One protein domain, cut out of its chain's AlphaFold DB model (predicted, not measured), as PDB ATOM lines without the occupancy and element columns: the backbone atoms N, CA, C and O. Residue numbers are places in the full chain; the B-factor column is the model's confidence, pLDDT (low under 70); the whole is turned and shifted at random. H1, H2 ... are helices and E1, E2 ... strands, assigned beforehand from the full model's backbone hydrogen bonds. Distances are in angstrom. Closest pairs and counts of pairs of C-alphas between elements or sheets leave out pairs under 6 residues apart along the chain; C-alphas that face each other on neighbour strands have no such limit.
ATOM      1  N   PHE A 210      11.709 -12.078 -33.118       59.47
ATOM      2  CA  PHE A 210      12.878 -12.812 -32.645       59.47
ATOM      3  C   PHE A 210      12.564 -13.688 -31.423       59.47
ATOM      4  O   PHE A 210      13.052 -14.816 -31.355       59.47
ATOM      5  N   GLY A 211      11.687 -13.243 -30.518       69.69
ATOM      6  CA  GLY A 211      11.236 -14.032 -29.366       69.69
ATOM      7  C   GLY A 211      10.394 -15.261 -29.746       69.69
ATOM      8  O   GLY A 211      10.570 -16.349 -29.186       69.69
ATOM      9  N   GLU A 212       9.509 -15.137 -30.740       66.69
ATOM     10  CA  GLU A 212       8.738 -16.285 -31.250       66.69
ATOM     11  C   GLU A 212       9.630 -17.300 -31.983       66.69
ATOM     12  O   GLU A 212       9.468 -18.515 -31.822       66.69
ATOM     13  N   ILE A 213      10.624 -16.827 -32.743       69.62
ATOM     14  CA  ILE A 213      11.603 -17.708 -33.392       69.62
ATOM     15  C   ILE A 213      12.429 -18.462 -32.343       69.62
ATOM     16  O   ILE A 213      12.619 -19.671 -32.484       69.62
ATOM     17  N   ASP A 214      12.867 -17.799 -31.270       75.69
ATOM     18  CA  ASP A 214      13.659 -18.436 -30.213       75.69
ATOM     19  C   ASP A 214      12.872 -19.508 -29.450       75.69
ATOM     20  O   ASP A 214      13.380 -20.609 -29.211       75.69
ATOM     21  N   THR A 215      11.609 -19.236 -29.116       76.31
ATOM     22  CA  THR A 215      10.738 -20.221 -28.452       76.31
ATOM     23  C   THR A 215      10.448 -21.422 -29.353       76.31
ATOM     24  O   THR A 215      10.530 -22.569 -28.899       76.31
ATOM     25  N   THR A 216      10.208 -21.189 -30.645       79.75
ATOM     26  CA  THR A 216       9.997 -22.258 -31.632       79.75
ATOM     27  C   THR A 216      11.271 -23.083 -31.844       79.75
ATOM     28  O   THR A 216      11.225 -24.314 -31.875       79.75
ATOM     29  N   ALA A 217      12.437 -22.436 -31.915       80.62
ATOM     30  CA  ALA A 217      13.727 -23.112 -32.034       80.62
ATOM     31  C   ALA A 217      14.076 -23.921 -30.773       80.62
ATOM     32  O   ALA A 217      14.641 -25.013 -30.875       80.62
ATOM     33  N   ALA A 218      13.734 -23.427 -29.580       81.12
ATOM     34  CA  ALA A 218      13.891 -24.165 -28.330       81.12
ATOM     35  C   ALA A 218      12.987 -25.410 -28.281       81.12
ATOM     36  O   ALA A 218      13.450 -26.487 -27.896       81.12
ATOM     37  N   ALA A 219      11.732 -25.291 -28.726       80.75
ATOM     38  CA  ALA A 219      10.812 -26.421 -28.834       80.75
ATOM     39  C   ALA A 219      11.332 -27.484 -29.817       80.75
ATOM     40  O   ALA A 219      11.418 -28.661 -29.461       80.75
ATOM     41  N   LEU A 220      11.784 -27.069 -31.007       85.38
ATOM     42  CA  LEU A 220      12.340 -27.980 -32.010       85.38
ATOM     43  C   LEU A 220      13.603 -28.696 -31.500       85.38
ATOM     44  O   LEU A 220      13.757 -29.898 -31.705       85.38
ATOM     45  N   ARG A 221      14.493 -27.994 -30.780       86.50
ATOM     46  CA  ARG A 221      15.675 -28.613 -30.150       86.50
ATOM     47  C   ARG A 221      15.292 -29.691 -29.136       86.50
ATOM     48  O   ARG A 221      15.951 -30.727 -29.085       86.50
ATOM     49  N   LYS A 222      14.239 -29.471 -28.344       83.38
ATOM     50  CA  LYS A 222      13.760 -30.442 -27.350       83.38
ATOM     51  C   LYS A 222      13.192 -31.702 -28.012       83.38
ATOM     52  O   LYS A 222      13.510 -32.805 -27.572       83.38
ATOM     53  N   GLU A 223      12.423 -31.542 -29.087       84.25
ATOM     54  CA  GLU A 223      11.911 -32.667 -29.882       84.25
ATOM     55  C   GLU A 223      13.051 -33.455 -30.541       84.25
ATOM     56  O   GLU A 223      13.126 -34.674 -30.401       84.25
ATOM     57  N   MET A 224      14.014 -32.772 -31.167       83.56
ATOM     58  CA  MET A 224      15.179 -33.422 -31.781       83.56
ATOM     59  C   MET A 224      16.045 -34.167 -30.755       83.56
ATOM     60  O   MET A 224      16.549 -35.249 -31.050       83.56
ATOM     61  N   ALA A 225      16.193 -33.637 -29.536       81.69
ATOM     62  CA  ALA A 225      16.902 -34.320 -28.454       81.69
ATOM     63  C   ALA A 225      16.187 -35.608 -28.012       81.69
ATOM     64  O   ALA A 225      16.843 -36.617 -27.745       81.69
ATOM     65  N   LYS A 226      14.849 -35.600 -27.975       78.56
ATOM     66  CA  LYS A 226      14.045 -36.792 -27.682       78.56
ATOM     67  C   LYS A 226      14.191 -37.845 -28.783       78.56
ATOM     68  O   LYS A 226      14.485 -38.995 -28.474       78.56
ATOM     69  N   VAL A 227      14.082 -37.441 -30.049       81.12
ATOM     70  CA  VAL A 227      14.287 -38.331 -31.205       81.12
ATOM     71  C   VAL A 227      15.695 -38.934 -31.195       81.12
ATOM     72  O   VAL A 227      15.846 -40.131 -31.415       81.12
ATOM     73  N   ALA A 228      16.726 -38.143 -30.884       78.56
ATOM     74  CA  ALA A 228      18.098 -38.638 -30.790       78.56
ATOM     75  C   ALA A 228      18.285 -39.661 -29.655       78.56
ATOM     76  O   ALA A 228      18.979 -40.658 -29.840       78.56
ATOM     77  N   ALA A 229      17.656 -39.442 -28.495       76.56
ATOM     78  CA  ALA A 229      17.681 -40.403 -27.395       76.56
ATOM     79  C   ALA A 229      16.941 -41.704 -27.749       76.56
ATOM     80  O   ALA A 229      17.385 -42.793 -27.381       76.56
ATOM     81  N   ASP A 230      15.837 -41.592 -28.486       77.00
ATOM     82  CA  ASP A 230      15.012 -42.721 -28.900       77.00
ATOM     83  C   ASP A 230      15.618 -43.507 -30.074       77.00
ATOM     84  O   ASP A 230      15.378 -44.703 -30.172       77.00
ATOM     85  N   ALA A 231      16.479 -42.900 -30.901       76.69
ATOM     86  CA  ALA A 231      17.099 -43.539 -32.068       76.69
ATOM     87  C   ALA A 231      17.964 -44.776 -31.745       76.69
ATOM     88  O   ALA A 231      18.187 -45.619 -32.612       76.69
ATOM     89  N   ALA A 232      18.458 -44.904 -30.510       75.62
ATOM     90  CA  ALA A 232      19.204 -46.084 -30.060       75.62
ATOM     91  C   ALA A 232      18.298 -47.290 -29.731       75.62
ATOM     92  O   ALA A 232      18.801 -48.374 -29.420       75.62
ATOM     93  N   TYR A 233      16.980 -47.100 -29.781       82.44
ATOM     94  CA  TYR A 233      15.977 -48.085 -29.416       82.44
ATOM     95  C   TYR A 233      14.980 -48.265 -30.556       82.44
ATOM     96  O   TYR A 233      14.653 -47.336 -31.290       82.44
ATOM     97  N   ILE A 234      14.444 -49.471 -30.672       82.31
ATOM     98  CA  ILE A 234      13.217 -49.710 -31.421       82.31
ATOM     99  C   ILE A 234      12.069 -49.565 -30.431       82.31
ATOM    100  O   ILE A 234      12.070 -50.205 -29.377       82.31
ATOM    101  N   ILE A 235      11.126 -48.692 -30.759       80.94
ATOM    102  CA  ILE A 235       9.924 -48.453 -29.965       80.94
ATOM    103  C   ILE A 235       8.784 -49.224 -30.624       80.94
ATOM    104  O   ILE A 235       8.545 -49.065 -31.820       80.94
ATOM    105  N   ASP A 236       8.113 -50.076 -29.859       79.81
ATOM    106  CA  ASP A 236       6.927 -50.794 -30.322       79.81
ATOM    107  C   ASP A 236       5.736 -49.824 -30.451       79.81
ATOM    108  O   ASP A 236       5.395 -49.128 -29.497       79.81
ATOM    109  N   ASP A 237       5.112 -49.764 -31.630       81.19
ATOM    110  CA  ASP A 237       4.061 -48.783 -31.958       81.19
ATOM    111  C   ASP A 237       2.726 -49.054 -31.233       81.19
ATOM    112  O   ASP A 237       1.898 -48.164 -31.067       81.19
ATOM    113  N   VAL A 238       2.511 -50.281 -30.746       79.19
ATOM    114  CA  VAL A 238       1.259 -50.685 -30.083       79.19
ATOM    115  C   VAL A 238       1.363 -50.552 -28.562       79.19
ATOM    116  O   VAL A 238       0.388 -50.211 -27.893       79.19
ATOM    117  N   THR A 239       2.542 -50.810 -27.996       77.81
ATOM    118  CA  THR A 239       2.769 -50.865 -26.541       77.81
ATOM    119  C   THR A 239       3.659 -49.738 -26.012       77.81
ATOM    120  O   THR A 239       3.678 -49.482 -24.808       77.81
ATOM    121  N   GLY A 240       4.384 -49.036 -26.888       78.31
ATOM    122  CA  GLY A 240       5.312 -47.960 -26.532       78.31
ATOM    123  C   GLY A 240       6.577 -48.433 -25.807       78.31
ATOM    124  O   GLY A 240       7.302 -47.617 -25.228       78.31
ATOM    125  N   GLU A 241       6.840 -49.740 -25.779       81.25
ATOM    126  CA  GLU A 241       7.984 -50.323 -25.080       81.25
ATOM    127  C   GLU A 241       9.277 -50.181 -25.893       81.25
ATOM    128  O   GLU A 241       9.267 -50.284 -27.120       81.25
ATOM    129  N   LYS A 242      10.404 -49.939 -25.206       83.62
ATOM    130  CA  LYS A 242      11.713 -49.709 -25.836       83.62
ATOM    131  C   LYS A 242      12.566 -50.973 -25.833       83.62
ATOM    132  O   LYS A 242      12.753 -51.607 -24.792       83.62
ATOM    133  N   TYR A 243      13.157 -51.278 -26.983       83.00
ATOM    134  CA  TYR A 243      14.016 -52.440 -27.190       83.00
ATOM    135  C   TYR A 243      15.369 -52.023 -27.767       83.00
ATOM    136  O   TYR A 243      15.422 -51.256 -28.726       83.00
ATOM    137  N   ARG A 244      16.475 -52.556 -27.235       83.19
ATOM    138  CA  ARG A 244      17.800 -52.446 -27.875       83.19
ATOM    139  C   ARG A 244      18.126 -53.718 -28.646       83.19
ATOM    140  O   ARG A 244      17.838 -54.822 -28.179       83.19
ATOM    141  N   LEU A 245      18.764 -53.567 -29.805       82.06
ATOM    142  CA  LEU A 245      19.319 -54.684 -30.566       82.06
ATOM    143  C   LEU A 245      20.641 -55.138 -29.926       82.06
ATOM    144  O   LEU A 245      21.561 -54.340 -29.760       82.06
ATOM    145  N   GLY A 246      20.733 -56.416 -29.574       81.19
ATOM    146  CA  GLY A 246      21.930 -57.056 -29.037       81.19
ATOM    147  C   GLY A 246      22.414 -58.207 -29.918       81.19
ATOM    148  O   GLY A 246      21.667 -58.741 -30.738       81.19
ATOM    149  N   VAL A 247      23.669 -58.613 -29.722       81.62
ATOM    150  CA  VAL A 247      24.268 -59.794 -30.366       81.62
ATOM    151  C   VAL A 247      24.727 -60.761 -29.280       81.62
ATOM    152  O   VAL A 247      25.433 -60.359 -28.357       81.62
ATOM    153  N   SER A 248      24.296 -62.020 -29.337       80.88
ATOM    154  CA  SER A 248      24.713 -63.068 -28.394       80.88
ATOM    155  C   SER A 248      24.720 -64.420 -29.095       80.88
ATOM    156  O   SER A 248      23.846 -64.698 -29.913       80.88
ATOM    157  N   GLY A 249      25.733 -65.245 -28.821       72.69
ATOM    158  CA  GLY A 249      25.837 -66.598 -29.382       72.69
ATOM    159  C   GLY A 249      25.854 -66.672 -30.916       72.69
ATOM    160  O   GLY A 249      25.486 -67.702 -31.467       72.69
ATOM    161  N   GLY A 250      26.243 -65.595 -31.609       78.25
ATOM    162  CA  GLY A 250      26.259 -65.520 -33.076       78.25
ATOM    163  C   GLY A 250      24.938 -65.088 -33.736       78.25
ATOM    164  O   GLY A 250      24.891 -65.027 -34.961       78.25
ATOM    165  N   GLY A 251      23.893 -64.756 -32.964       79.50
ATOM    166  CA  GLY A 251      22.602 -64.262 -33.468       79.50
ATOM    167  C   GLY A 251      22.231 -62.863 -32.959       79.50
ATOM    168  O   GLY A 251      22.728 -62.409 -31.925       79.50
ATOM    169  N   LEU A 252      21.344 -62.184 -33.695       84.12
ATOM    170  CA  LEU A 252      20.734 -60.911 -33.292       84.12
ATOM    171  C   LEU A 252      19.497 -61.165 -32.419       84.12
ATOM    172  O   LEU A 252      18.691 -62.038 -32.739       84.12
ATOM    173  N   TYR A 253      19.321 -60.389 -31.350       82.25
ATOM    174  CA  TYR A 253      18.132 -60.446 -30.493       82.25
ATOM    175  C   TYR A 253      17.720 -59.056 -30.000       82.25
ATOM    176  O   TYR A 253      18.543 -58.146 -29.913       82.25
ATOM    177  N   TYR A 254      16.447 -58.899 -29.643       83.81
ATOM    178  CA  TYR A 254      15.928 -57.681 -29.022       83.81
ATOM    179  C   TYR A 254      15.854 -57.863 -27.508       83.81
ATOM    180  O   TYR A 254      15.253 -58.820 -27.020       83.81
ATOM    181  N   ARG A 255      16.456 -56.942 -26.750       82.06
ATOM    182  CA  ARG A 255      16.341 -56.891 -25.288       82.06
ATOM    183  C   ARG A 255      15.429 -55.736 -24.898       82.06
ATOM    184  O   ARG A 255      15.714 -54.592 -25.249       82.06
ATOM    185  N   LYS A 256      14.365 -56.042 -24.156       82.75
ATOM    186  CA  LYS A 256      13.499 -55.033 -23.542       82.75
ATOM    187  C   LYS A 256      14.287 -54.245 -22.501       82.75
ATOM    188  O   LYS A 256      14.966 -54.837 -21.660       82.75
ATOM    189  N   GLU A 257      14.191 -52.926 -22.561       76.88
ATOM    190  CA  GLU A 257      14.692 -52.050 -21.509       76.88
ATOM    191  C   GLU A 257      13.567 -51.765 -20.526       76.88
ATOM    192  O   GLU A 257      12.539 -51.184 -20.878       76.88
TER     193      GLU A 257
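AT A GLANCE: This is residues 210 to 257 of the 260 residues of an uncharacterized protein of Firmicutes bacterium AM29-6AC (UniProt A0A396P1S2). A two-stranded hairpin, E1 and E2, makes one end of a rod, and the long helix H1 sticks out from it with residues 210 to 229 standing free. Between them a long link loops out, and its residues 234 to 235 pair with E1. The printed part has 48 residues, in the order H1, E1, E2, class mixed; it is extended, with a radius of gyration of the C-alphas of 16.4 A and spans of 55 by 22 by 12 A.

HOW THE PARTS SIT: Look first at E1, residues 242 to 248, and E2, residues 251 to 256, an antiparallel hairpin at 149 degrees. Find N 246 and O 253 at 2.8 A, within hydrogen-bond range, and N 253 and O 246 at 2.9 A. The C-alphas of Tyr 243 and Lys 256, which face each other, are 4.5 A apart. Residues 234 to 235 pair antiparallel with residues 242 to 243 of E1. H1, residues 210 to 230, is apart from E2; in H1 every O i to N i+4 pair is within hydrogen-bond range.

IN THESE COORDINATES: Find C-alpha 242 at (11.713, -49.709, -25.836); from there E1 runs 18.8 A. E2 runs 16.3 A to C-alpha 256 at (13.499, -55.033, -23.542). H1 begins at C-alpha 210, (12.878, -12.812, -32.645), and runs 30.2 A.

THE WHOLE: The C-alphas of Phe 210 and Gly 249, the two farthest apart, are 55.4 A apart. The printed part has no cut. The link from H1 to E1 is long, 11 residues; that from E1 to E2 is tight. Residues 210 to 213 are under pLDDT 70.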